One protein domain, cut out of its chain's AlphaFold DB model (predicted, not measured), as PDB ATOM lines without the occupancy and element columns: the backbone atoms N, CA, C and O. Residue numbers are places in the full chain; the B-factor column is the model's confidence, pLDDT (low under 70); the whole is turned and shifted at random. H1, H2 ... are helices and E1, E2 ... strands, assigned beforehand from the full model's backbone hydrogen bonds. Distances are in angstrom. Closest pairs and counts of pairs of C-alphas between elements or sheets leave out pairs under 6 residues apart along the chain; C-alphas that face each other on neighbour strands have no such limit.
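Overview. This is residues 339 to 540 of the 541 residues of an uncharacterized protein of Hortaea werneckii EXF-2000 (UniProt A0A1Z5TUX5). Two strongly twisted sheets lie face to face as a sandwich, E1 E2 E3 E5 E8 E11 over E4 E6 E7 E9 E10, their strands crossing at 28 degrees. Long loops extend the body, and a short helix, H1, sits off both sheets near the end of the printed part. The printed part has 202 residues, with eleven named strands, E1 to E11, followed by H1; both sheets are branched and their neighbour pairs antiparallel. The class is mostly strand, though under half of the residues are in named elements. The whole is compact, with a radius of gyration of the C-alphas of 16.6 A and spans of 50 by 34 by 28 A.

Arrangement. Start at E1, residues 339 to 341, antiparallel to E11, residues 517 to 526, with N 339 and O 524 2.9 A apart, within hydrogen-bond range. On the same side of E11 find E3, residues 395 to 399, with N 397 and O 519 at 2.8 A. E2, residues 378 to 382, and E3 form a hairpin, with N 379 and O 398 at 2.9 A. On the other side of E11 is E5, residues 433 to 442, with N 434 and O 525 at 2.7 A; E5 bends by 66 degrees at residue 436. E8, residues 490 to 493, is an edge strand beside E5, with N 440 and O 490 at 2.8 A. In the second sheet, E9, residues 503 to 510, has E4, residues 419 to 421, and E10, residues 513 to 515, on one side and E6, residues 448 to 458, on the other. Look for N 420 and O 504 at 2.9 A, N 510 and O 513 at 2.9 A, and N 451 and O 507 at 2.8 A. E6 and E7, residues 463 to 474, form a hairpin, with N 450 and O 472 at 2.8 A. Between the sheets, the closest C-alphas of E9 and E11 are those of Ala 508 and Phe 517, 6.2 A apart. H1, residues 531 to 538, is on neither sheet; each of its O i to N i+4 pairs is within hydrogen-bond range.

Along the chain. Find C-alpha 339, where E1 begins, at (211.291, 351.483, 245.712). E5 runs 24.5 A, E6 31.4 A, E7 31.0 A, E9 23.7 A and E11 24.7 A. H1 runs 10.7 A to C-alpha 538 at (221.828, 353.475, 256.575).

Size, cuts and confidence. The printed part has no cut. Its farthest C-alphas, those of Asn 355 and Asp 460, are 52.4 A apart. The link E1 to E2, 36 residues, is long. Confidence is under 70 at residues 350 to 358, 382 to 386, 402 to 414 and 481 to 485.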
ATOM      1  N   PHE A 339     211.647 350.125 245.318       94.00
ATOM      2  CA  PHE A 339     211.291 351.483 245.712       94.00
ATOM      3  C   PHE A 339     211.042 352.346 244.471       94.00
ATOM      4  O   PHE A 339     211.386 351.964 243.353       94.00
ATOM      5  N   THR A 340     210.442 353.517 244.659       95.50
ATOM      6  CA  THR A 340     210.144 354.439 243.559       95.50
ATOM      7  C   THR A 340     210.611 355.836 243.924       95.50
ATOM      8  O   THR A 340     210.281 356.335 244.998       95.50
ATOM      9  N   LEU A 341     211.335 356.487 243.015       95.12
ATOM     10  CA  LEU A 341     211.657 357.906 243.130       95.12
ATOM     11  C   LEU A 341     210.544 358.719 242.457       95.12
ATOM     12  O   LEU A 341     210.503 358.817 241.232       95.12
ATOM     13  N   ASN A 342     209.646 359.268 243.276       92.31
ATOM     14  CA  ASN A 342     208.481 360.061 242.852       92.31
ATOM     15  C   ASN A 342     208.659 361.579 243.034       92.31
ATOM     16  O   ASN A 342     207.786 362.355 242.686       92.31
ATOM     17  N   PHE A 343     209.769 362.026 243.636       92.12
ATOM     18  CA  PHE A 343     210.116 363.446 243.858       92.12
ATOM     19  C   PHE A 343     209.108 364.276 244.689       92.12
ATOM     20  O   PHE A 343     209.339 365.456 244.970       92.12
ATOM     21  N   ASP A 344     208.020 363.670 245.156       89.88
ATOM     22  CA  ASP A 344     206.918 364.340 245.847       89.88
ATOM     23  C   ASP A 344     207.280 364.784 247.265       89.88
ATOM     24  O   ASP A 344     206.767 365.789 247.774       89.88
ATOM     25  N   THR A 345     208.212 364.059 247.879       86.75
ATOM     26  CA  THR A 345     208.729 364.283 249.233       86.75
ATOM     27  C   THR A 345     209.704 365.461 249.298       86.75
ATOM     28  O   THR A 345     209.980 365.968 250.387       86.75
ATOM     29  N   LEU A 346     210.191 365.940 248.146       87.81
ATOM     30  CA  LEU A 346     211.126 367.058 248.077       87.81
ATOM     31  C   LEU A 346     210.487 368.363 248.581       87.81
ATOM     32  O   LEU A 346     209.281 368.565 248.426       87.81
ATOM     33  N   PRO A 347     211.247 369.303 249.162       85.88
ATOM     34  CA  PRO A 347     210.684 370.542 249.694       85.88
ATOM     35  C   PRO A 347     209.954 371.369 248.633       85.88
ATOM     36  O   PRO A 347     210.432 371.516 247.510       85.88
ATOM     37  N   ASN A 348     208.813 371.963 248.985       77.56
ATOM     38  CA  ASN A 348     208.132 372.897 248.087       77.56
ATOM     39  C   ASN A 348     208.995 374.143 247.852       77.56
ATOM     40  O   ASN A 348     209.551 374.710 248.792       77.56
ATOM     41  N   PHE A 349     209.044 374.600 246.604       71.31
ATOM     42  CA  PHE A 349     209.778 375.795 246.209       71.31
ATOM     43  C   PHE A 349     208.828 376.864 245.674       71.31
ATOM     44  O   PHE A 349     207.973 376.589 244.830       71.31
ATOM     45  N   VAL A 350     208.996 378.095 246.160       66.44
ATOM     46  CA  VAL A 350     208.299 379.272 245.641       66.44
ATOM     47  C   VAL A 350     209.302 380.062 244.796       66.44
ATOM     48  O   VAL A 350     210.225 380.646 245.364       66.44
ATOM     49  N   PRO A 351     209.156 380.091 243.460       65.06
ATOM     50  CA  PRO A 351     210.075 380.828 242.603       65.06
ATOM     51  C   PRO A 351     210.042 382.323 242.921       65.06
ATOM     52  O   PRO A 351     208.975 382.890 243.165       65.06
ATOM     53  N   SER A 352     211.215 382.962 242.866       65.00
ATOM     54  CA  SER A 352     211.396 384.404 243.103       65.00
ATOM     55  C   SER A 352     210.495 385.256 242.204       65.00
ATOM     56  O   SER A 352     209.973 386.279 242.639       65.00
ATOM     57  N   ASN A 353     210.231 384.774 240.985       63.62
ATOM     58  CA  ASN A 353     209.239 385.315 240.068       63.62
ATOM     59  C   ASN A 353     208.103 384.299 239.860       63.62
ATOM     60  O   ASN A 353     208.211 383.375 239.048       63.62
ATOM     61  N   GLN A 354     206.968 384.488 240.543       59.12
ATOM     62  CA  GLN A 354     205.798 383.606 240.395       59.12
ATOM     63  C   GLN A 354     205.295 383.510 238.943       59.12
ATOM     64  O   GLN A 354     204.863 382.435 238.538       59.12
ATOM     65  N   ASN A 355     205.479 384.563 238.138       56.22
ATOM     66  CA  ASN A 355     205.090 384.614 236.722       56.22
ATOM     67  C   ASN A 355     206.134 384.046 235.739       56.22
ATOM     68  O   ASN A 355     205.876 384.028 234.541       56.22
ATOM     69  N   SER A 356     207.312 383.614 236.203       56.78
ATOM     70  CA  SER A 356     208.326 383.018 235.321       56.78
ATOM     71  C   SER A 356     207.969 381.566 235.003       56.78
ATOM     72  O   SER A 356     207.819 380.770 235.930       56.78
ATOM     73  N   THR A 357     207.843 381.204 233.727       58.34
ATOM     74  CA  THR A 357     207.708 379.809 233.253       58.34
ATOM     75  C   THR A 357     209.061 379.104 233.125       58.34
ATOM     76  O   THR A 357     209.149 378.018 232.564       58.34
ATOM     77  N   ASP A 358     210.128 379.741 233.601       69.19
ATOM     78  CA  ASP A 358     211.491 379.267 233.439       69.19
ATOM     79  C   ASP A 358     211.823 378.158 234.448       69.19
ATOM     80  O   ASP A 358     211.998 378.408 235.644       69.19
ATOM     81  N   ILE A 359     211.909 376.925 233.948       74.88
ATOM     82  CA  ILE A 359     212.268 375.736 234.729       74.88
ATOM     83  C   ILE A 359     213.715 375.781 235.241       74.88
ATOM     84  O   ILE A 359     214.032 375.101 236.208       74.88
ATOM     85  N   THR A 360     214.589 376.619 234.672       73.12
ATOM     86  CA  THR A 360     215.984 376.752 235.136       73.12
ATOM     87  C   THR A 360     216.100 377.425 236.506       73.12
ATOM     88  O   THR A 360     217.144 377.353 237.147       73.12
ATOM     89  N   GLN A 361     215.023 378.053 236.987       75.19
ATOM     90  CA  GLN A 361     214.941 378.607 238.341       75.19
ATOM     91  C   GLN A 361     214.508 377.572 239.384       75.19
ATOM     92  O   GLN A 361     214.410 377.909 240.566       75.19
ATOM     93  N   ALA A 362     214.188 376.348 238.960       80.50
ATOM     94  CA  ALA A 362     213.832 375.272 239.864       80.50
ATOM     95  C   ALA A 362     215.051 374.821 240.689       80.50
ATOM     96  O   ALA A 362     216.181 374.845 240.195       80.50
ATOM     97  N   PRO A 363     214.841 374.418 241.952       84.56
ATOM     98  CA  PRO A 363     215.909 373.881 242.782       84.56
ATOM     99  C   PRO A 363     216.470 372.578 242.188       84.56
ATOM    100  O   PRO A 363     215.712 371.799 241.597       84.56
ATOM    101  N   PRO A 364     217.774 372.309 242.369       88.56
ATOM    102  CA  PRO A 364     218.361 371.033 241.987       88.56
ATOM    103  C   PRO A 364     217.778 369.893 242.827       88.56
ATOM    104  O   PRO A 364     217.411 370.092 243.990       88.56
ATOM    105  N   VAL A 365     217.726 368.689 242.256       88.88
ATOM    106  CA  VAL A 365     217.475 367.473 243.044       88.88
ATOM    107  C   VAL A 365     218.608 367.343 244.075       88.88
ATOM    108  O   VAL A 365     219.774 367.483 243.697       88.88
ATOM    109  N   PRO A 366     218.305 367.133 245.373       88.38
ATOM    110  CA  PRO A 366     219.333 366.937 246.388       88.38
ATOM    111  C   PRO A 366     220.288 365.809 246.006       88.38
ATOM    112  O   PRO A 366     219.882 364.825 245.394       88.38
ATOM    113  N   ASN A 367     221.559 365.946 246.366       85.31
ATOM    114  CA  ASN A 367     222.555 364.927 246.079       85.31
ATOM    115  C   ASN A 367     223.329 364.592 247.367       85.31
ATOM    116  O   ASN A 367     224.007 365.482 247.893       85.31
ATOM    117  N   PRO A 368     223.218 363.359 247.898       86.69
ATOM    118  CA  PRO A 368     222.429 362.234 247.370       86.69
ATOM    119  C   PRO A 368     220.905 362.397 247.567       86.69
ATOM    120  O   PRO A 368     220.449 363.142 248.434       86.69
ATOM    121  N   TYR A 369     220.118 361.657 246.780       87.44
ATOM    122  CA  TYR A 369     218.670 361.481 246.944       87.44
ATOM    123  C   TYR A 369     218.344 359.983 246.937       87.44
ATOM    124  O   TYR A 369     218.594 359.303 245.944       87.44
ATOM    125  N   HIS A 370     217.822 359.461 248.056       87.19
ATOM    126  CA  HIS A 370     217.635 358.015 248.286       87.19
ATOM    127  C   HIS A 370     218.909 357.190 248.015       87.19
ATOM    128  O   HIS A 370     218.887 356.212 247.275       87.19
ATOM    129  N   HIS A 371     220.039 357.633 248.580       87.75
ATOM    130  CA  HIS A 371     221.382 357.055 248.395       87.75
ATOM    131  C   HIS A 371     221.930 357.053 246.961       87.75
ATOM    132  O   HIS A 371     223.043 356.581 246.743       87.75
ATOM    133  N   LEU A 372     221.189 357.602 245.998       89.25
ATOM    134  CA  LEU A 372     221.622 357.732 244.617       89.25
ATOM    135  C   LEU A 372     222.127 359.146 244.354       89.25
ATOM    136  O   LEU A 372     221.609 360.140 244.874       89.25
ATOM    137  N   VAL A 373     223.152 359.227 243.524       88.56
ATOM    138  CA  VAL A 373     223.792 360.456 243.080       88.56
ATOM    139  C   VAL A 373     223.233 360.803 241.705       88.56
ATOM    140  O   VAL A 373     223.211 359.974 240.801       88.56
ATOM    141  N   PHE A 374     222.763 362.039 241.556       89.62
ATOM    142  CA  PHE A 374     222.222 362.572 240.307       89.62
ATOM    143  C   PHE A 374     223.242 363.505 239.665       89.62
ATOM    144  O   PHE A 374     223.817 364.356 240.348       89.62
ATOM    145  N   SER A 375     223.462 363.365 238.358       87.69
ATOM    146  CA  SER A 375     224.330 364.272 237.604       87.69
ATOM    147  C   SER A 375     223.849 365.723 237.661       87.69
ATOM    148  O   SER A 375     222.675 366.012 237.897       87.69
ATOM    149  N   ASP A 376     224.761 366.665 237.440       83.50
ATOM    150  CA  ASP A 376     224.375 368.069 237.366       83.50
ATOM    151  C   ASP A 376     223.382 368.291 236.218       83.50
ATOM    152  O   ASP A 376     223.561 367.789 235.108       83.50
ATOM    153  N   GLY A 377     222.328 369.064 236.492       85.44
ATOM    154  CA  GLY A 377     221.255 369.351 235.534       85.44
ATOM    155  C   GLY A 377     219.892 368.790 235.929       85.44
ATOM    156  O   GLY A 377     218.891 369.220 235.354       85.44
ATOM    157  N   TYR A 378     219.821 367.903 236.927       90.00
ATOM    158  CA  TYR A 378     218.548 367.497 237.523       90.00
ATOM    159  C   TYR A 378     218.000 368.580 238.454       90.00
ATOM    160  O   TYR A 378     218.598 368.921 239.474       90.00
ATOM    161  N   VAL A 379     216.815 369.078 238.122       88.50
ATOM    162  CA  VAL A 379     216.005 369.977 238.948       88.50
ATOM    163  C   VAL A 379     214.643 369.347 239.208       88.50
ATOM    164  O   VAL A 379     214.262 368.381 238.549       88.50
ATOM    165  N   TYR A 380     213.884 369.879 240.158       88.38
ATOM    166  CA  TYR A 380     212.523 369.416 240.423       88.38
ATOM    167  C   TYR A 380     211.572 370.599 240.596       88.38
ATOM    168  O   TYR A 380     211.943 371.649 241.123       88.38
ATOM    169  N   GLY A 381     210.322 370.456 240.160       74.25
ATOM    170  CA  GLY A 381     209.376 371.569 240.183       74.25
ATOM    171  C   GLY A 381     207.920 371.126 240.302       74.25
ATOM    172  O   GLY A 381     207.562 370.065 239.792       74.25
ATOM    173  N   PRO A 382     207.062 371.918 240.972       60.84
ATOM    174  CA  PRO A 382     205.634 371.641 241.019       60.84
ATOM    175  C   PRO A 382     204.929 372.037 239.710       60.84
ATOM    176  O   PRO A 382     205.325 372.978 239.010       60.84
ATOM    177  N   SER A 383     203.806 371.374 239.435       52.31
ATOM    178  CA  SER A 383     202.771 371.854 238.501       52.31
ATOM    179  C   SER A 383     202.288 373.265 238.923       52.31
ATOM    180  O   SER A 383     202.140 373.484 240.130       52.31
ATOM    181  N   PRO A 384     202.090 374.264 238.021       52.00
ATOM    182  CA  PRO A 384     201.680 374.153 236.611       52.00
ATOM    183  C   PRO A 384     202.709 374.666 235.579       52.00
ATOM    184  O   PRO A 384     202.342 374.993 234.454       52.00
ATOM    185  N   LYS A 385     203.988 374.814 235.953       62.03
ATOM    186  CA  LYS A 385     205.015 375.432 235.081       62.03
ATOM    187  C   LYS A 385     205.700 374.455 234.126       62.03
ATOM    188  O   LYS A 385     206.343 374.888 233.176       62.03
ATOM    189  N   VAL A 386     205.558 373.158 234.383       67.88
ATOM    190  CA  VAL A 386     206.019 372.083 233.503       67.88
ATOM    191  C   VAL A 386     204.867 371.628 232.603       67.88
ATOM    192  O   VAL A 386     203.733 371.538 233.070       67.88
ATOM    193  N   PRO A 387     205.127 371.334 231.320       79.56
ATOM    194  CA  PRO A 387     204.090 371.000 230.346       79.56
ATOM    195  C   PRO A 387     203.492 369.597 230.524       79.56
ATOM    196  O   PRO A 387     202.539 369.221 229.833       79.56
ATOM    197  N   TYR A 388     204.071 368.819 231.436       85.19
ATOM    198  CA  TYR A 388     203.655 367.470 231.768       85.19
ATOM    199  C   TYR A 388     202.974 367.432 233.129       85.19
ATOM    200  O   TYR A 388     203.421 368.059 234.089       85.19
ATOM    201  N   VAL A 389     201.898 366.657 233.205       87.19
ATOM    202  CA  VAL A 389     201.270 366.297 234.473       87.19
ATOM    203  C   VAL A 389     202.132 365.206 235.118       87.19
ATOM    204  O   VAL A 389     202.362 364.189 234.457       87.19
ATOM    205  N   PRO A 390     202.608 365.393 236.365       89.00
ATOM    206  CA  PRO A 390     203.276 364.329 237.110       89.00
ATOM    207  C   PRO A 390     202.412 363.063 237.174       89.00
ATOM    208  O   PRO A 390     201.190 363.155 237.336       89.00
ATOM    209  N   SER A 391     203.046 361.902 237.026       90.88
ATOM    210  CA  SER A 391     202.416 360.593 237.224       90.88
ATOM    211  C   SER A 391     201.998 360.447 238.687       90.88
ATOM    212  O   SER A 391     200.846 360.113 238.985       90.88
ATOM    213  N   SER A 392     202.904 360.826 239.587       90.06
ATOM    214  CA  SER A 392     202.673 360.996 241.012       90.06
ATOM    215  C   SER A 392     202.678 362.486 241.345       90.06
ATOM    216  O   SER A 392     203.589 363.222 240.992       90.06
ATOM    217  N   GLN A 393     201.600 362.981 241.950       87.19
ATOM    218  CA  GLN A 393     201.499 364.398 242.304       87.19
ATOM    219  C   GLN A 393     202.125 364.679 243.675       87.19
ATOM    220  O   GLN A 393     201.877 363.915 244.611       87.19
ATOM    221  N   PRO A 394     202.742 365.866 243.867       86.50
ATOM    222  CA  PRO A 394     202.647 367.049 243.000       86.50
ATOM    223  C   PRO A 394     203.867 367.374 242.119       86.50
ATOM    224  O   PRO A 394     203.821 368.403 241.431       86.50
ATOM    225  N   LYS A 395     204.963 366.612 242.180       87.88
ATOM    226  CA  LYS A 395     206.254 367.014 241.597       87.88
ATOM    227  C   LYS A 395     206.800 365.950 240.658       87.88
ATOM    228  O   LYS A 395     206.462 364.790 240.742       87.88
ATOM    229  N   LEU A 396     207.667 366.394 239.758       91.12
ATOM    230  CA  LEU A 396     208.477 365.535 238.902       91.12
ATOM    231  C   LEU A 396     209.891 366.114 238.814       91.12
ATOM    232  O   LEU A 396     210.113 367.292 239.136       91.12
ATOM    233  N   ALA A 397     210.839 365.302 238.360       92.31
ATOM    234  CA  ALA A 397     212.183 365.745 238.026       92.31
ATOM    235  C   ALA A 397     212.269 366.205 236.565       92.31
ATOM    236  O   ALA A 397     211.575 365.709 235.678       92.31
ATOM    237  N   VAL A 398     213.162 367.149 236.300       90.56
ATOM    238  CA  VAL A 398     213.486 367.639 234.962       90.56
ATOM    239  C   VAL A 398     214.991 367.619 234.805       90.56
ATOM    240  O   VAL A 398     215.708 368.114 235.670       90.56
ATOM    241  N   PHE A 399     215.468 367.080 233.691       91.88
ATOM    242  CA  PHE A 399     216.869 367.171 233.321       91.88
ATOM    243  C   PHE A 399     217.068 368.258 232.268       91.88
ATOM    244  O   PHE A 399     216.442 368.241 231.204       91.88
ATOM    245  N   LEU A 400     217.947 369.210 232.566       87.50
ATOM    246  CA  LEU A 400     218.292 370.314 231.681       87.50
ATOM    247  C   LEU A 400     219.459 369.899 230.772       87.50
ATOM    248  O   LEU A 400     220.610 369.982 231.177       87.50
ATOM    249  N   ALA A 401     219.175 369.510 229.526       74.44
ATOM    250  CA  ALA A 401     220.187 369.022 228.573       74.44
ATOM    251  C   ALA A 401     221.351 369.993 228.287       74.44
ATOM    252  O   ALA A 401     222.449 369.563 227.961       74.44
ATOM    253  N   ASN A 402     221.131 371.303 228.434       63.75
ATOM    254  CA  ASN A 402     222.174 372.322 228.258       63.75
ATOM    255  C   ASN A 402     222.947 372.638 229.549       63.75
ATOM    256  O   ASN A 402     223.796 373.533 229.546       63.75
ATOM    257  N   ALA A 403     222.652 371.958 230.663       54.91
ATOM    258  CA  ALA A 403     223.490 372.049 231.847       54.91
ATOM    259  C   ALA A 403     224.848 371.430 231.501       54.91
ATOM    260  O   ALA A 403     224.944 370.260 231.140       54.91
ATOM    261  N   SER A 404     225.904 372.239 231.559       43.31
ATOM    262  CA  SER A 404     227.269 371.764 231.363       43.31
ATOM    263  C   SER A 404     227.558 370.662 232.381       43.31
ATOM    264  O   SER A 404     227.714 370.959 233.564       43.31
ATOM    265  N   GLY A 405     227.615 369.409 231.932       45.09
ATOM    266  CA  GLY A 405     227.991 368.284 232.777       45.09
ATOM    267  C   GLY A 405     229.441 368.437 233.215       45.09
ATOM    268  O   GLY A 405     230.346 368.273 232.398       45.09
ATOM    269  N   ILE A 406     229.676 368.769 234.486       40.62
ATOM    270  CA  ILE A 406     230.999 368.651 235.101       40.62
ATOM    271  C   ILE A 406     230.861 368.049 236.501       40.62
ATOM    272  O   ILE A 406     230.618 368.743 237.473       40.62
ATOM    273  N   THR A 407     231.127 366.741 236.556       38.34
ATOM    274  CA  THR A 407     231.638 365.947 237.684       38.34
ATOM    275  C   THR A 407     231.091 366.250 239.081       38.34
ATOM    276  O   THR A 407     231.576 367.146 239.774       38.34
ATOM    277  N   ALA A 408     230.295 365.317 239.600       35.59
ATOM    278  CA  ALA A 408     230.319 365.019 241.026       35.59
ATOM    279  C   ALA A 408     231.738 364.553 241.421       35.59
ATOM    280  O   ALA A 408     232.038 363.368 241.369       35.59
ATOM    281  N   ARG A 409     232.675 365.449 241.764       38.56
ATOM    282  CA  ARG A 409     233.964 365.039 242.357       38.56
ATOM    283  C   ARG A 409     234.423 365.998 243.451       38.56
ATOM    284  O   ARG A 409     234.432 367.212 243.270       38.56
ATOM    285  N   PRO A 410     234.884 365.426 244.575       33.91
ATOM    286  CA  PRO A 410     236.287 365.036 244.634       33.91
ATOM    287  C   PRO A 410     236.462 363.631 245.227       33.91
ATOM    288  O   PRO A 410     236.771 363.518 246.409       33.91
ATOM    289  N   ARG A 411     236.286 362.574 244.415       37.56
ATOM    290  CA  ARG A 411     237.008 361.275 244.479       37.56
ATOM    291  C   ARG A 411     236.374 360.238 243.531       37.56
ATOM    292  O   ARG A 411     235.428 359.561 243.879       37.56
ATOM    293  N   SER A 412     237.007 360.069 242.375       40.19
ATOM    294  CA  SER A 412     237.141 358.795 241.645       40.19
ATOM    295  C   SER A 412     236.149 358.289 240.581       40.19
ATOM    296  O   SER A 412     236.669 357.570 239.735       40.19
ATOM    297  N   SER A 413     234.916 358.774 240.402       49.44
ATOM    298  CA  SER A 413     234.103 358.411 239.209       49.44
ATOM    299  C   SER A 413     233.603 359.650 238.450       49.44
ATOM    300  O   SER A 413     233.367 360.704 239.042       49.44
ATOM    301  N   THR A 414     233.663 359.653 237.117       59.00
ATOM    302  CA  THR A 414     233.134 360.759 236.293       59.00
ATOM    303  C   THR A 414     231.729 360.379 235.866       59.00
ATOM    304  O   THR A 414     231.559 359.842 234.783       59.00
ATOM    305  N   MET A 415     230.750 360.640 236.731       74.56
ATOM    306  CA  MET A 415     229.345 360.455 236.381       74.56
ATOM    307  C   MET A 415     229.012 361.284 235.133       74.56
ATOM    308  O   MET A 415     229.343 362.476 235.054       74.56
ATOM    309  N   GLU A 416     228.399 360.633 234.155       81.56
ATOM    310  CA  GLU A 416     228.059 361.202 232.862       81.56
ATOM    311  C   GLU A 416     226.869 362.165 232.970       81.56
ATOM    312  O   GLU A 416     226.079 362.159 233.915       81.56
ATOM    313  N   SER A 417     226.716 363.031 231.971       85.56
ATOM    314  CA  SER A 417     225.567 363.936 231.908       85.56
ATOM    315  C   SER A 417     224.266 363.147 231.702       85.56
ATOM    316  O   SER A 417     224.184 362.294 230.809       85.56
ATOM    317  N   GLY A 418     223.261 363.428 232.536       86.94
ATOM    318  CA  GLY A 418     221.978 362.719 232.542       86.94
ATOM    319  C   GLY A 418     222.023 361.376 233.271       86.94
ATOM    320  O   GLY A 418     221.137 360.545 233.079       86.94
ATOM    321  N   GLU A 419     223.063 361.123 234.065       91.25
ATOM    322  CA  GLU A 419     223.216 359.892 234.832       91.25
ATOM    323  C   GLU A 419     222.658 359.991 236.253       91.25
ATOM    324  O   GLU A 419     222.716 361.036 236.908       91.25
ATOM    325  N   VAL A 420     222.102 358.870 236.707       92.19
ATOM    326  CA  VAL A 420     221.748 358.584 238.096       92.19
ATOM    327  C   VAL A 420     222.454 357.292 238.482       92.19
ATOM    328  O   VAL A 420     222.251 356.273 237.824       92.19
ATOM    329  N   GLY A 421     223.270 357.324 239.529       90.56
ATOM    330  CA  GLY A 421     224.103 356.188 239.912       90.56
ATOM    331  C   GLY A 421     224.385 356.111 241.405       90.56
ATOM    332  O   GLY A 421     223.878 356.903 242.196       90.56
ATOM    333  N   ASP A 422     225.209 355.149 241.792       78.88
ATOM    334  CA  ASP A 422     225.730 354.988 243.154       78.88
ATOM    335  C   ASP A 422     226.855 355.987 243.506       78.88
ATOM    336  O   ASP A 422     227.234 356.135 244.672       78.88
ATOM    337  N   GLY A 423     227.365 356.724 242.515       75.69
ATOM    338  CA  GLY A 423     228.296 357.836 242.679       75.69
ATOM    339  C   GLY A 423     229.661 357.397 243.223       75.69
ATOM    340  O   GLY A 423     230.364 356.639 242.558       75.69
ATOM    341  N   PRO A 424     230.111 357.875 244.403       70.88
ATOM    342  CA  PRO A 424     231.408 357.480 244.959       70.88
ATOM    343  C   PRO A 424     231.451 356.007 245.406       70.88
ATOM    344  O   PRO A 424     232.510 355.530 245.819       70.88
ATOM    345  N   TYR A 425     230.315 355.303 245.357       76.38
ATOM    346  CA  TYR A 425     230.164 353.920 245.794       76.38
ATOM    347  C   TYR A 425     230.091 352.916 244.634       76.38
ATOM    348  O   TYR A 425     229.699 351.782 244.880       76.38
ATOM    349  N   GLU A 426     230.541 353.282 243.428       72.44
ATOM    350  CA  GLU A 426     230.563 352.442 242.206       72.44
ATOM    351  C   GLU A 426     230.983 350.981 242.438       72.44
ATOM    352  O   GLU A 426     230.384 350.034 241.930       72.44
ATOM    353  N   SER A 427     231.992 350.762 243.283       78.81
ATOM    354  CA  SER A 427     232.516 349.422 243.576       78.81
ATOM    355  C   SER A 427     231.698 348.613 244.592       78.81
ATOM    356  O   SER A 427     231.923 347.410 244.753       78.81
ATOM    357  N   ALA A 428     230.770 349.251 245.304       86.69
ATOM    358  CA  ALA A 428     230.027 348.668 246.408       86.69
ATOM    359  C   ALA A 428     228.647 348.191 245.946       86.69
ATOM    360  O   ALA A 428     227.705 348.966 245.802       86.69
ATOM    361  N   SER A 429     228.486 346.869 245.845       90.19
ATOM    362  CA  SER A 429     227.218 346.244 245.434       90.19
ATOM    363  C   SER A 429     226.024 346.542 246.340       90.19
ATOM    364  O   SER A 429     224.878 346.299 245.958       90.19
ATOM    365  N   ALA A 430     226.277 347.093 247.529       90.50
ATOM    366  CA  ALA A 430     225.249 347.646 248.389       90.50
ATOM    367  C   ALA A 430     224.509 348.827 247.740       90.50
ATOM    368  O   ALA A 430     223.360 349.038 248.083       90.50
ATOM    369  N   PHE A 431     225.069 349.559 246.781       90.94
ATOM    370  CA  PHE A 431     224.395 350.714 246.168       90.94
ATOM    371  C   PHE A 431     223.918 350.454 244.734       90.94
ATOM    372  O   PHE A 431     223.199 351.268 244.162       90.94
ATOM    373  N   TRP A 432     224.217 349.274 244.183       94.06
ATOM    374  CA  TRP A 432     223.707 348.863 242.878       94.06
ATOM    375  C   TRP A 432     222.196 348.632 242.911       94.06
ATOM    376  O   TRP A 432     221.622 348.142 243.895       94.06
ATOM    377  N   PHE A 433     221.546 348.906 241.786       95.69
ATOM    378  CA  PHE A 433     220.099 348.885 241.659       95.69
ATOM    379  C   PHE A 433     219.613 348.191 240.382       95.69
ATOM    380  O   PHE A 433     220.319 347.928 239.415       95.69
ATOM    381  N   ASN A 434     218.337 347.856 240.403       97.00
ATOM    382  CA  ASN A 434     217.549 347.301 239.327       97.00
ATOM    383  C   ASN A 434     216.621 348.405 238.830       97.00
ATOM    384  O   ASN A 434     215.809 348.881 239.613       97.00
ATOM    385  N   ALA A 435     216.690 348.790 237.557       97.62
ATOM    386  CA  ALA A 435     215.766 349.777 236.996       97.62
ATOM    387  C   ALA A 435     214.603 349.078 236.292       97.62
ATOM    388  O   ALA A 435     214.827 348.357 235.327       97.62
ATOM    389  N   TYR A 436     213.362 349.253 236.750       98.06
ATOM    390  CA  TYR A 436     212.198 348.525 236.228       98.06
ATOM    391  C   TYR A 436     211.387 349.324 235.214       98.06
ATOM    392  O   TYR A 436     211.051 348.796 234.155       98.06
ATOM    393  N   SER A 437     211.077 350.580 235.527       98.19
ATOM    394  CA  SER A 437     210.343 351.483 234.638       98.19
ATOM    395  C   SER A 437     210.494 352.933 235.082       98.19
ATOM    396  O   SER A 437     210.865 353.190 236.223       98.19
ATOM    397  N   ALA A 438     210.145 353.872 234.213       97.88
ATOM    398  CA  ALA A 438     209.964 355.279 234.564       97.88
ATOM    399  C   ALA A 438     208.963 355.948 233.622       97.88
ATOM    400  O   ALA A 438     208.678 355.432 232.538       97.88
ATOM    401  N   PHE A 439     208.439 357.100 234.027       97.00
ATOM    402  CA  PHE A 439     207.561 357.928 233.212       97.00
ATOM    403  C   PHE A 439     208.334 359.113 232.644       97.00
ATOM    404  O   PHE A 439     208.948 359.873 233.386       97.00
ATOM    405  N   PHE A 440     208.287 359.273 231.320       95.88
ATOM    406  CA  PHE A 440     209.077 360.265 230.601       95.88
ATOM    407  C   PHE A 440     208.237 361.213 229.753       95.88
ATOM    408  O   PHE A 440     207.297 360.818 229.064       95.88
ATOM    409  N   GLY A 441     208.643 362.474 229.753       92.38
ATOM    410  CA  GLY A 441     208.239 363.490 228.788       92.38
ATOM    411  C   GLY A 441     209.478 364.109 228.156       92.38
ATOM    412  O   GLY A 441     210.579 363.958 228.681       92.38
ATOM    413  N   CYS A 442     209.330 364.839 227.056       90.19
ATOM    414  CA  CYS A 442     210.453 365.561 226.468       90.19
ATOM    415  C   CYS A 442     210.025 366.905 225.878       90.19
ATOM    416  O   CYS A 442     208.877 367.092 225.478       90.19
ATOM    417  N   ASP A 443     210.959 367.851 225.813       85.69
ATOM    418  CA  ASP A 443     210.717 369.167 225.222       85.69
ATOM    419  C   ASP A 443     210.925 369.144 223.703       85.69
ATOM    420  O   ASP A 443     211.934 369.615 223.171       85.69
ATOM    421  N   SER A 444     209.971 368.545 222.991       85.81
ATOM    422  CA  SER A 444     209.917 368.580 221.530       85.81
ATOM    423  C   SER A 444     208.473 368.571 221.025       85.81
ATOM    424  O   SER A 444     207.695 367.687 221.409       85.81
ATOM    425  N   PRO A 445     208.102 369.496 220.117       81.12
ATOM    426  CA  PRO A 445     206.777 369.508 219.503       81.12
ATOM    427  C   PRO A 445     206.536 368.302 218.585       81.12
ATOM    428  O   PRO A 445     205.381 367.973 218.331       81.12
ATOM    429  N   ASP A 446     207.598 367.629 218.132       87.25
ATOM    430  CA  ASP A 446     207.542 366.469 217.233       87.25
ATOM    431  C   ASP A 446     207.788 365.134 217.967       87.25
ATOM    432  O   ASP A 446     207.739 364.061 217.364       87.25
ATOM    433  N   GLY A 447     208.016 365.182 219.285       90.75
ATOM    434  CA  GLY A 447     208.447 364.041 220.097       90.75
ATOM    435  C   GLY A 447     209.966 363.858 220.096       90.75
ATOM    436  O   GLY A 447     210.700 364.589 219.423       90.75
ATOM    437  N   CYS A 448     210.448 362.901 220.888       93.56
ATOM    438  CA  CYS A 448     211.880 362.632 221.041       93.56
ATOM    439  C   CYS A 448     212.175 361.138 221.077       93.56
ATOM    440  O   CYS A 448     211.320 360.315 221.404       93.56
ATOM    441  N   THR A 449     213.430 360.798 220.812       96.81
ATOM    442  CA  THR A 449     213.991 359.493 221.159       96.81
ATOM    443  C   THR A 449     214.759 359.628 222.462       96.81
ATOM    444  O   THR A 449     215.730 360.375 222.533       96.81
ATOM    445  N   MET A 450     214.323 358.906 223.486       96.06
ATOM    446  CA  MET A 450     215.112 358.697 224.692       96.06
ATOM    447  C   MET A 450     216.152 357.617 224.424       96.06
ATOM    448  O   MET A 450     215.818 356.578 223.855       96.06
ATOM    449  N   VAL A 451     217.380 357.855 224.864       96.56
ATOM    450  CA  VAL A 451     218.481 356.893 224.878       96.56
ATOM    451  C   VAL A 451     218.819 356.612 226.333       96.56
ATOM    452  O   VAL A 451     219.103 357.526 227.108       96.56
ATOM    453  N   PHE A 452     218.773 355.340 226.700       97.44
ATOM    454  CA  PHE A 452     219.081 354.854 228.034       97.44
ATOM    455  C   PHE A 452     220.324 353.988 227.965       97.44
ATOM    456  O   PHE A 452     220.385 353.083 227.133       97.44
ATOM    457  N   THR A 453     221.287 354.228 228.844       96.44
ATOM    458  CA  THR A 453     222.508 353.423 228.947       96.44
ATOM    459  C   THR A 453     222.688 352.989 230.391       96.44
ATOM    460  O   THR A 453     222.770 353.830 231.280       96.44
ATOM    461  N   GLY A 454     222.694 351.680 230.623       95.00
ATOM    462  CA  GLY A 454     222.981 351.091 231.925       95.00
ATOM    463  C   GLY A 454     224.476 350.837 232.077       95.00
ATOM    464  O   GLY A 454     225.111 350.301 231.164       95.00
ATOM    465  N   TYR A 455     225.016 351.189 233.235       92.44
ATOM    466  CA  TYR A 455     226.405 350.965 233.606       92.44
ATOM    467  C   TYR A 455     226.502 349.893 234.681       92.44
ATOM    468  O   TYR A 455     225.630 349.755 235.539       92.44
ATOM    469  N   THR A 456     227.570 349.111 234.599       91.81
ATOM    470  CA  THR A 456     227.934 348.127 235.616       91.81
ATOM    471  C   THR A 456     229.378 348.341 236.005       91.81
ATOM    472  O   THR A 456     230.234 348.480 235.127       91.81
ATOM    473  N   TYR A 457     229.669 348.277 237.295       87.69
ATOM    474  CA  TYR A 457     231.037 348.328 237.772       87.69
ATOM    475  C   TYR A 457     231.840 347.099 237.331       87.69
ATOM    476  O   TYR A 457     231.459 345.949 237.575       87.69
ATOM    477  N   SER A 458     232.987 347.338 236.699       85.81
ATOM    478  CA  SER A 458     233.954 346.306 236.339       85.81
ATOM    479  C   SER A 458     235.127 346.330 237.309       85.81
ATOM    480  O   SER A 458     235.897 347.288 237.351       85.81
ATOM    481  N   ALA A 459     235.320 345.242 238.058       86.94
ATOM    482  CA  ALA A 459     236.455 345.109 238.974       86.94
ATOM    483  C   ALA A 459     237.816 345.125 238.248       86.94
ATOM    484  O   ALA A 459     238.809 345.582 238.820       86.94
ATOM    485  N   ASP A 460     237.849 344.667 236.992       87.25
ATOM    486  CA  ASP A 460     239.052 344.658 236.154       87.25
ATOM    487  C   ASP A 460     239.415 346.069 235.678       87.25
ATOM    488  O   ASP A 460     240.585 346.455 235.720       87.25
ATOM    489  N   ALA A 461     238.415 346.852 235.255       84.69
ATOM    490  CA  ALA A 461     238.610 348.244 234.847       84.69
ATOM    491  C   ALA A 461     238.745 349.197 236.046       84.69
ATOM    492  O   ALA A 461     239.327 350.269 235.903       84.69
ATOM    493  N   ARG A 462     238.251 348.779 237.224       82.31
ATOM    494  CA  ARG A 462     238.017 349.623 238.408       82.31
ATOM    495  C   ARG A 462     237.204 350.869 238.069       82.31
ATOM    496  O   ARG A 462     237.541 351.961 238.514       82.31
ATOM    497  N   ASP A 463     236.202 350.673 237.226       83.31
ATOM    498  CA  ASP A 463     235.404 351.744 236.649       83.31
ATOM    499  C   ASP A 463     234.052 351.193 236.194       83.31
ATOM    500  O   ASP A 463     233.881 349.980 235.989       83.31
ATOM    501  N   GLU A 464     233.102 352.094 236.009       85.75
ATOM    502  CA  GLU A 464     231.813 351.800 235.410       85.75
ATOM    503  C   GLU A 464     231.952 351.616 233.900       85.75
ATOM    504  O   GLU A 464     232.502 352.449 233.178       85.75
ATOM    505  N   VAL A 465     231.436 350.498 233.391       88.56
ATOM    506  CA  VAL A 465     231.432 350.214 231.955       88.56
ATOM    507  C   VAL A 465     230.000 350.141 231.433       88.56
ATOM    508  O   VAL A 465     229.140 349.537 232.084       88.56
ATOM    509  N   PRO A 466     229.714 350.731 230.256       91.44
ATOM    510  CA  PRO A 466     228.395 350.633 229.652       91.44
ATOM    511  C   PRO A 466     228.117 349.168 229.309       91.44
ATOM    512  O   PRO A 466     228.865 348.534 228.564       91.44
ATOM    513  N   SER A 467     227.038 348.627 229.865       90.81
ATOM    514  CA  SER A 467     226.683 347.210 229.738       90.81
ATOM    515  C   SER A 467     225.550 346.984 228.744       90.81
ATOM    516  O   SER A 467     225.542 345.996 228.008       90.81
ATOM    517  N   TYR A 468     224.591 347.909 228.696       93.81
ATOM    518  CA  TYR A 468     223.403 347.778 227.868       93.81
ATOM    519  C   TYR A 468     222.832 349.142 227.496       93.81
ATOM    520  O   TYR A 468     222.898 350.089 228.277       93.81
ATOM    521  N   SER A 469     222.227 349.234 226.313       96.06
ATOM    522  CA  SER A 469     221.519 350.435 225.882       96.06
ATOM    523  C   SER A 469     220.168 350.088 225.272       96.06
ATOM    524  O   SER A 469     220.022 349.075 224.582       96.06
ATOM    525  N   GLN A 470     219.170 350.929 225.537       96.00
ATOM    526  CA  GLN A 470     217.880 350.879 224.862       96.00
ATOM    527  C   GLN A 470     217.446 352.270 224.440       96.00
ATOM    528  O   GLN A 470     217.758 353.255 225.105       96.00
ATOM    529  N   ASN A 471     216.612 352.319 223.407       96.88
ATOM    530  CA  ASN A 471     215.949 353.543 222.998       96.88
ATOM    531  C   ASN A 471     214.438 353.411 223.193       96.88
ATOM    532  O   ASN A 471     213.882 352.326 223.021       96.88
ATOM    533  N   ALA A 472     213.769 354.519 223.502       96.81
ATOM    534  CA  ALA A 472     212.312 354.597 223.508       96.81
ATOM    535  C   ALA A 472     211.841 355.873 222.814       96.81
ATOM    536  O   ALA A 472     212.444 356.933 222.964       96.81
ATOM    537  N   THR A 473     210.744 355.786 222.070       96.31
ATOM    538  CA  THR A 473     210.116 356.963 221.471       96.31
ATOM    539  C   THR A 473     209.125 357.567 222.453       96.31
ATOM    540  O   THR A 473     208.203 356.888 222.907       96.31
ATOM    541  N   ILE A 474     209.301 358.850 222.753       95.44
ATOM    542  CA  ILE A 474     208.385 359.637 223.572       95.44
ATOM    543  C   ILE A 474     207.517 360.469 222.630       95.44
ATOM    544  O   ILE A 474     208.061 361.188 221.783       95.44
ATOM    545  N   PRO A 475     206.181 360.362 222.730       91.88
ATOM    546  CA  PRO A 475     205.284 361.087 221.849       91.88
ATOM    547  C   PRO A 475     205.434 362.599 222.026       91.88
ATOM    548  O   PRO A 475     205.746 363.096 223.109       91.88
ATOM    549  N   ALA A 476     205.162 363.319 220.939       86.75
ATOM    550  CA  ALA A 476     205.044 364.767 220.945       86.75
ATOM    551  C   ALA A 476     204.095 365.251 222.046       86.75
ATOM    552  O   ALA A 476     203.061 364.632 222.309       86.75
ATOM    553  N   CYS A 477     204.408 366.416 222.610       84.88
ATOM    554  CA  CYS A 477     203.476 367.188 223.418       84.88
ATOM    555  C   CYS A 477     203.060 368.442 222.624       84.88
ATOM    556  O   CYS A 477     203.717 369.481 222.708       84.88
ATOM    557  N   PRO A 478     201.968 368.387 221.834       77.19
ATOM    558  CA  PRO A 478     201.586 369.475 220.926       77.19
ATOM    559  C   PRO A 478     201.272 370.788 221.647       77.19
ATOM    560  O   PRO A 478     201.306 371.864 221.055       77.19
ATOM    561  N   THR A 479     200.937 370.702 222.933       72.81
ATOM    562  CA  THR A 479     200.604 371.849 223.771       72.81
ATOM    563  C   THR A 479     201.812 372.451 224.477       72.81
ATOM    564  O   THR A 479     201.610 373.458 225.137       72.81
ATOM    565  N   LEU A 480     203.044 371.940 224.294       72.12
ATOM    566  CA  LEU A 480     204.284 372.455 224.916       72.12
ATOM    567  C   LEU A 480     204.360 373.992 224.947       72.12
ATOM    568  O   LEU A 480     204.671 374.585 225.975       72.12
ATOM    569  N   ASN A 481     203.986 374.637 223.840       66.31
ATOM    570  CA  ASN A 481     204.068 376.091 223.667       66.31
ATOM    571  C   ASN A 481     202.816 376.868 224.123       66.31
ATOM    572  O   ASN A 481     202.779 378.090 224.003       66.31
ATOM    573  N   SER A 482     201.761 376.199 224.600       60.19
ATOM    574  CA  SER A 482     200.455 376.825 224.865       60.19
ATOM    575  C   SER A 482     200.301 377.402 226.277       60.19
ATOM    576  O   SER A 482     199.243 377.946 226.594       60.19
ATOM    577  N   GLY A 483     201.318 377.278 227.140       56.75
ATOM    578  CA  GLY A 483     201.296 377.769 228.528       56.75
ATOM    579  C   GLY A 483     200.295 377.059 229.454       56.75
ATOM    580  O   GLY A 483     200.263 377.356 230.641       56.75
ATOM    581  N   ASN A 484     199.504 376.118 228.922       60.44
ATOM    582  CA  ASN A 484     198.504 375.299 229.617       60.44
ATOM    583  C   ASN A 484     198.644 373.819 229.213       60.44
ATOM    584  O   ASN A 484     197.652 373.104 229.053       60.44
ATOM    585  N   ALA A 485     199.870 373.375 228.940       65.50
ATOM    586  CA  ALA A 485     200.125 372.009 228.514       65.50
ATOM    587  C   ALA A 485     199.855 371.029 229.665       65.50
ATOM    588  O   ALA A 485     200.374 371.190 230.766       65.50
ATOM    589  N   SER A 486     199.015 370.029 229.401       78.06
ATOM    590  CA  SER A 486     198.674 368.937 230.319       78.06
ATOM    591  C   SER A 486     199.011 367.583 229.696       78.06
ATOM    592  O   SER A 486     198.202 366.650 229.669       78.06
ATOM    593  N   CYS A 487     200.214 367.483 229.132       86.69
ATOM    594  CA  CYS A 487     200.665 366.254 228.505       86.69
ATOM    595  C   CYS A 487     200.883 365.162 229.550       86.69
ATOM    596  O   CYS A 487     201.312 365.421 230.673       86.69
ATOM    597  N   GLN A 488     200.554 363.931 229.177       89.25
ATOM    598  CA  GLN A 488     200.801 362.770 230.020       89.25
ATOM    599  C   GLN A 488     202.221 362.272 229.779       89.25
ATOM    600  O   GLN A 488     202.697 362.277 228.640       89.25
ATOM    601  N   LEU A 489     202.889 361.848 230.846       92.19
ATOM    602  CA  LEU A 489     204.179 361.185 230.731       92.19
ATOM    603  C   LEU A 489     203.991 359.784 230.131       92.19
ATOM    604  O   LEU A 489     203.027 359.076 230.429       92.19
ATOM    605  N   GLN A 490     204.930 359.372 229.288       95.81
ATOM    606  CA  GLN A 490     204.965 358.049 228.684       95.81
ATOM    607  C   GLN A 490     205.761 357.100 229.576       95.81
ATOM    608  O   GLN A 490     206.949 357.305 229.813       95.81
ATOM    609  N   ARG A 491     205.128 356.012 230.016       96.88
ATOM    610  CA  ARG A 491     205.839 354.935 230.705       96.88
ATOM    611  C   ARG A 491     206.804 354.234 229.749       96.88
ATOM    612  O   ARG A 491     206.406 353.822 228.658       96.88
ATOM    613  N   VAL A 492     208.041 354.060 230.188       97.75
ATOM    614  CA  VAL A 492     209.068 353.242 229.549       97.75
ATOM    615  C   VAL A 492     209.429 352.123 230.513       97.75
ATOM    616  O   VAL A 492     209.808 352.383 231.653       97.75
ATOM    617  N   ASP A 493     209.303 350.879 230.061       97.69
ATOM    618  CA  ASP A 493     209.742 349.712 230.821       97.69
ATOM    619  C   ASP A 493     211.187 349.358 230.448       97.69
ATOM    620  O   ASP A 493     211.591 349.405 229.282       97.69
ATOM    621  N   PHE A 494     211.971 348.991 231.456       97.31
ATOM    622  CA  PHE A 494     213.356 348.578 231.296       97.31
ATOM    623  C   PHE A 494     213.455 347.044 231.347       97.31
ATOM    624  O   PHE A 494     213.007 346.416 232.324       97.31
ATOM    625  N   PRO A 495     214.054 346.400 230.328       96.44
ATOM    626  CA  PRO A 495     214.213 344.956 230.278       96.44
ATOM    627  C   PRO A 495     215.134 344.469 231.394       96.44
ATOM    628  O   PRO A 495     215.866 345.235 232.018       96.44
ATOM    629  N   LYS A 496     215.159 343.147 231.593       95.94
ATOM    630  CA  LYS A 496     216.015 342.486 232.591       95.94
ATOM    631  C   LYS A 496     217.513 342.801 232.449       95.94
ATOM    632  O   LYS A 496     218.251 342.548 233.388       95.94
ATOM    633  N   ALA A 497     217.955 343.333 231.309       96.12
ATOM    634  CA  ALA A 497     219.329 343.786 231.120       96.12
ATOM    635  C   ALA A 497     219.698 344.994 232.005       96.12
ATOM    636  O   ALA A 497     220.861 345.151 232.334       96.12
ATOM    637  N   PHE A 498     218.724 345.793 232.463       96.94
ATOM    638  CA  PHE A 498     218.933 346.884 233.426       96.94
ATOM    639  C   PHE A 498     218.796 346.400 234.884       96.94
ATOM    640  O   PHE A 498     218.094 347.005 235.701       96.94
ATOM    641  N   ARG A 499     219.355 345.234 235.220       96.12
ATOM    642  CA  ARG A 499     219.362 344.684 236.588       96.12
ATOM    643  C   ARG A 499     220.798 344.603 237.094       96.12
ATOM    644  O   ARG A 499     221.660 344.153 236.350       96.12
ATOM    645  N   GLY A 500     221.038 345.018 238.338       93.56
ATOM    646  CA  GLY A 500     222.385 345.098 238.914       93.56
ATOM    647  C   GLY A 500     223.246 346.206 238.306       93.56
ATOM    648  O   GLY A 500     224.429 345.988 238.073       93.56
ATOM    649  N   MET A 501     222.640 347.350 237.999       93.38
ATOM    650  CA  MET A 501     223.320 348.531 237.473       93.38
ATOM    651  C   MET A 501     223.948 349.335 238.617       93.38
ATOM    652  O   MET A 501     223.335 349.469 239.676       93.38
ATOM    653  N   SER A 502     225.138 349.881 238.389       92.06
ATOM    654  CA  SER A 502     225.766 350.901 239.242       92.06
ATOM    655  C   SER A 502     225.368 352.319 238.799       92.06
ATOM    656  O   SER A 502     225.205 353.206 239.635       92.06
ATOM    657  N   GLY A 503     225.033 352.482 237.512       92.81
ATOM    658  CA  GLY A 503     224.596 353.744 236.919       92.81
ATOM    659  C   GLY A 503     223.537 353.575 235.826       92.81
ATOM    660  O   GLY A 503     223.439 352.542 235.153       92.81
ATOM    661  N   LEU A 504     222.705 354.598 235.641       95.19
ATOM    662  CA  LEU A 504     221.710 354.705 234.579       95.19
ATOM    663  C   LEU A 504     221.761 356.104 233.973       95.19
ATOM    664  O   LEU A 504     221.290 357.073 234.569       95.19
ATOM    665  N   ARG A 505     222.253 356.195 232.739       94.06
ATOM    666  CA  ARG A 505     222.234 357.421 231.943       94.06
ATOM    667  C   ARG A 505     220.987 357.507 231.082       94.06
ATOM    668  O   ARG A 505     220.635 356.556 230.385       94.06
ATOM    669  N   MET A 506     220.356 358.672 231.111       95.12
ATOM    670  CA  MET A 506     219.148 359.025 230.380       95.12
ATOM    671  C   MET A 506     219.410 360.282 229.559       95.12
ATOM    672  O   MET A 506     219.856 361.293 230.091       95.12
ATOM    673  N   GLN A 507     219.106 360.231 228.267       93.62
ATOM    674  CA  GLN A 507     219.236 361.374 227.362       93.62
ATOM    675  C   GLN A 507     218.040 361.426 226.421       93.62
ATOM    676  O   GLN A 507     217.506 360.381 226.053       93.62
ATOM    677  N   ALA A 508     217.632 362.620 225.996       93.31
ATOM    678  CA  ALA A 508     216.546 362.800 225.039       93.31
ATOM    679  C   ALA A 508     217.045 363.525 223.797       93.31
ATOM    680  O   ALA A 508     217.732 364.532 223.913       93.31
ATOM    681  N   PHE A 509     216.650 363.060 222.615       92.88
ATOM    682  CA  PHE A 509     217.053 363.661 221.348       92.88
ATOM    683  C   PHE A 509     215.851 363.951 220.451       92.88
ATOM    684  O   PHE A 509     215.026 363.069 220.192       92.88
ATOM    685  N   ALA A 510     215.778 365.175 219.929       90.88
ATOM    686  CA  ALA A 510     214.914 365.535 218.809       90.88
ATOM    687  C   ALA A 510     215.784 365.629 217.549       90.88
ATOM    688  O   ALA A 510     216.509 366.600 217.330       90.88
ATOM    689  N   GLY A 511     215.781 364.566 216.741       88.38
ATOM    690  CA  GLY A 511     216.778 364.407 215.682       88.38
ATOM    691  C   GLY A 511     218.179 364.241 216.278       88.38
ATOM    692  O   GLY A 511     218.423 363.268 216.983       88.38
ATOM    693  N   ASN A 512     219.078 365.191 216.004       86.81
ATOM    694  CA  ASN A 512     220.460 365.188 216.508       86.81
ATOM    695  C   ASN A 512     220.696 366.198 217.645       86.81
ATOM    696  O   ASN A 512     221.835 366.381 218.067       86.81
ATOM    697  N   GLU A 513     219.653 366.891 218.102       88.19
ATOM    698  CA  GLU A 513     219.747 367.871 219.183       88.19
ATOM    699  C   GLU A 513     219.328 367.223 220.503       88.19
ATOM    700  O   GLU A 513     218.238 366.650 220.584       88.19
ATOM    701  N   GLU A 514     220.183 367.304 221.526       88.62
ATOM    702  CA  GLU A 514     219.832 366.870 222.879       88.62
ATOM    703  C   GLU A 514     218.816 367.847 223.484       88.62
ATOM    704  O   GLU A 514     218.969 369.066 223.410       88.62
ATOM    705  N   ARG A 515     217.743 367.309 224.053       88.62
ATOM    706  CA  ARG A 515     216.609 368.067 224.584       88.62
ATOM    707  C   ARG A 515     216.448 367.776 226.063       88.62
ATOM    708  O   ARG A 515     216.785 366.698 226.546       88.62
ATOM    709  N   MET A 516     215.883 368.736 226.784       87.81
ATOM    710  CA  MET A 516     215.460 368.499 228.160       87.81
ATOM    711  C   MET A 516     214.375 367.412 228.211       87.81
ATOM    712  O   MET A 516     213.537 367.299 227.305       87.81
ATOM    713  N   PHE A 517     214.375 366.634 229.289       92.12
ATOM    714  CA  PHE A 517     213.358 365.619 229.543       92.12
ATOM    715  C   PHE A 517     212.769 365.746 230.937       92.12
ATOM    716  O   PHE A 517     213.369 366.309 231.852       92.12
ATOM    717  N   PHE A 518     211.569 365.206 231.072       92.50
ATOM    718  CA  PHE A 518     210.799 365.154 232.303       92.50
ATOM    719  C   PHE A 518     210.782 363.703 232.765       92.50
ATOM    720  O   PHE A 518     210.612 362.811 231.934       92.50
ATOM    721  N   LEU A 519     210.979 363.475 234.056       95.06
ATOM    722  CA  LEU A 519     211.077 362.161 234.673       95.06
ATOM    723  C   LEU A 519     210.198 362.125 235.917       95.06
ATOM    724  O   LEU A 519     210.291 363.004 236.770       95.06
ATOM    725  N   ASP A 520     209.405 361.073 236.040       94.94
ATOM    726  CA  ASP A 520     208.647 360.793 237.250       94.94
ATOM    727  C   ASP A 520     208.536 359.287 237.503       94.94
ATOM    728  O   ASP A 520     208.743 358.483 236.584       94.94
ATOM    729  N   ASP A 521     208.211 358.918 238.742       95.88
ATOM    730  CA  ASP A 521     207.995 357.537 239.177       95.88
ATOM    731  C   ASP A 521     209.083 356.565 238.662       95.88
ATOM    732  O   ASP A 521     208.797 355.542 238.025       95.88
ATOM    733  N   LEU A 522     210.363 356.882 238.915       97.56
ATOM    734  CA  LEU A 522     211.473 355.988 238.570       97.56
ATOM    735  C   LEU A 522     211.436 354.771 239.499       97.56
ATOM    736  O   LEU A 522     211.878 354.827 240.647       97.56
ATOM    737  N   ALA A 523     210.866 353.679 238.996       97.75
ATOM    738  CA  ALA A 523     210.693 352.427 239.709       97.75
ATOM    739  C   ALA A 523     212.005 351.646 239.694       97.75
ATOM    740  O   ALA A 523     212.434 351.121 238.659       97.75
ATOM    741  N   LEU A 524     212.616 351.553 240.867       97.06
ATOM    742  CA  LEU A 524     213.891 350.907 241.103       97.06
ATOM    743  C   LEU A 524     213.740 349.769 242.116       97.06
ATOM    744  O   LEU A 524     212.676 349.495 242.677       97.06
ATOM    745  N   GLY A 525     214.830 349.066 242.355       95.56
ATOM    746  CA  GLY A 525     214.952 348.195 243.506       95.56
ATOM    747  C   GLY A 525     216.394 347.852 243.757       95.56
ATOM    748  O   GLY A 525     217.189 347.760 242.830       95.56
ATOM    749  N   TRP A 526     216.739 347.644 245.010       95.31
ATOM    750  CA  TRP A 526     218.098 347.308 245.375       95.31
ATOM    751  C   TRP A 526     218.513 345.968 244.756       95.31
ATOM    752  O   TRP A 526     217.765 344.984 244.790       95.31
ATOM    753  N   ALA A 527     219.698 345.929 244.142       94.38
ATOM    754  CA  ALA A 527     220.224 344.703 243.547       94.38
ATOM    755  C   ALA A 527     220.687 343.725 244.634       94.38
ATOM    756  O   ALA A 527     220.395 342.531 244.566       94.38
ATOM    757  N   ASN A 528     221.338 344.249 245.677       91.94
ATOM    758  CA  ASN A 528     221.710 343.500 246.870       91.94
ATOM    759  C   ASN A 528     220.691 343.750 247.998       91.94
ATOM    760  O   ASN A 528     220.662 344.823 248.598       91.94
ATOM    761  N   ASN A 529     219.848 342.751 248.275       89.56
ATOM    762  CA  ASN A 529     218.781 342.810 249.286       89.56
ATOM    763  C   ASN A 529     219.172 342.169 250.626       89.56
ATOM    764  O   ASN A 529     218.306 341.827 251.429       89.56
ATOM    765  N   THR A 530     220.467 341.948 250.857       89.69
ATOM    766  CA  THR A 530     220.945 341.435 252.146       89.69
ATOM    767  C   THR A 530     220.814 342.496 253.238       89.69
ATOM    768  O   THR A 530     220.886 343.696 252.973       89.69
ATOM    769  N   CYS A 531     220.667 342.044 254.485       87.00
ATOM    770  CA  CYS A 531     220.622 342.926 255.652       87.00
ATOM    771  C   CYS A 531     221.902 343.763 255.791       87.00
ATOM    772  O   CYS A 531     221.848 344.936 256.133       87.00
ATOM    773  N   GLU A 532     223.056 343.179 255.462       90.00
ATOM    774  CA  GLU A 532     224.343 343.879 255.455       90.00
ATOM    775  C   GLU A 532     224.350 345.048 254.461       90.00
ATOM    776  O   GLU A 532     224.764 346.150 254.810       90.00
ATOM    777  N   ALA A 533     223.822 344.843 253.249       88.81
ATOM    778  CA  ALA A 533     223.723 345.905 252.253       88.81
ATOM    779  C   ALA A 533     222.764 347.024 252.680       88.81
ATOM    780  O   ALA A 533     223.068 348.196 252.470       88.81
ATOM    781  N   GLY A 534     221.625 346.685 253.289       89.88
ATOM    782  CA  GLY A 534     220.699 347.700 253.791       89.88
ATOM    783  C   GLY A 534     221.267 348.485 254.978       89.88
ATOM    784  O   GLY A 534     221.124 349.706 255.019       89.88
ATOM    785  N   MET A 535     222.009 347.837 255.883       88.81
ATOM    786  CA  MET A 535     222.754 348.527 256.946       88.81
ATOM    787  C   MET A 535     223.842 349.448 256.383       88.81
ATOM    788  O   MET A 535     223.974 350.581 256.840       88.81
ATOM    789  N   ALA A 536     224.574 349.012 255.353       87.88
ATOM    790  CA  ALA A 536     225.578 349.847 254.697       87.88
ATOM    791  C   ALA A 536     224.968 351.126 254.097       87.88
ATOM    792  O   ALA A 536     225.602 352.178 254.142       87.88
ATOM    793  N   ARG A 537     223.732 351.070 253.580       88.12
ATOM    794  CA  ARG A 537     223.009 352.265 253.113       88.12
ATOM    795  C   ARG A 537     222.665 353.200 254.269       88.12
ATOM    796  O   ARG A 537     222.946 354.388 254.162       88.12
ATOM    797  N   LEU A 538     222.142 352.673 255.381       85.00
ATOM    798  CA  LEU A 538     221.828 353.475 256.575       85.00
ATOM    799  C   LEU A 538     223.050 354.215 257.134       85.00
ATOM    800  O   LEU A 538     222.930 355.351 257.573       85.00
ATOM    801  N   GLU A 539     224.231 353.597 257.108       83.19
ATOM    802  CA  GLU A 539     225.470 354.242 257.568       83.19
ATOM    803  C   GLU A 539     225.904 355.434 256.693       83.19
ATOM    804  O   GLU A 539     226.690 356.267 257.146       83.19
ATOM    805  N   HIS A 540     225.400 355.524 255.457       74.25
ATOM    806  CA  HIS A 540     225.744 356.552 254.466       74.25
ATOM    807  C   HIS A 540     224.547 357.455 254.099       74.25
ATOM    808  O   HIS A 540     224.546 358.073 253.029       74.25
TER     809      HIS A 540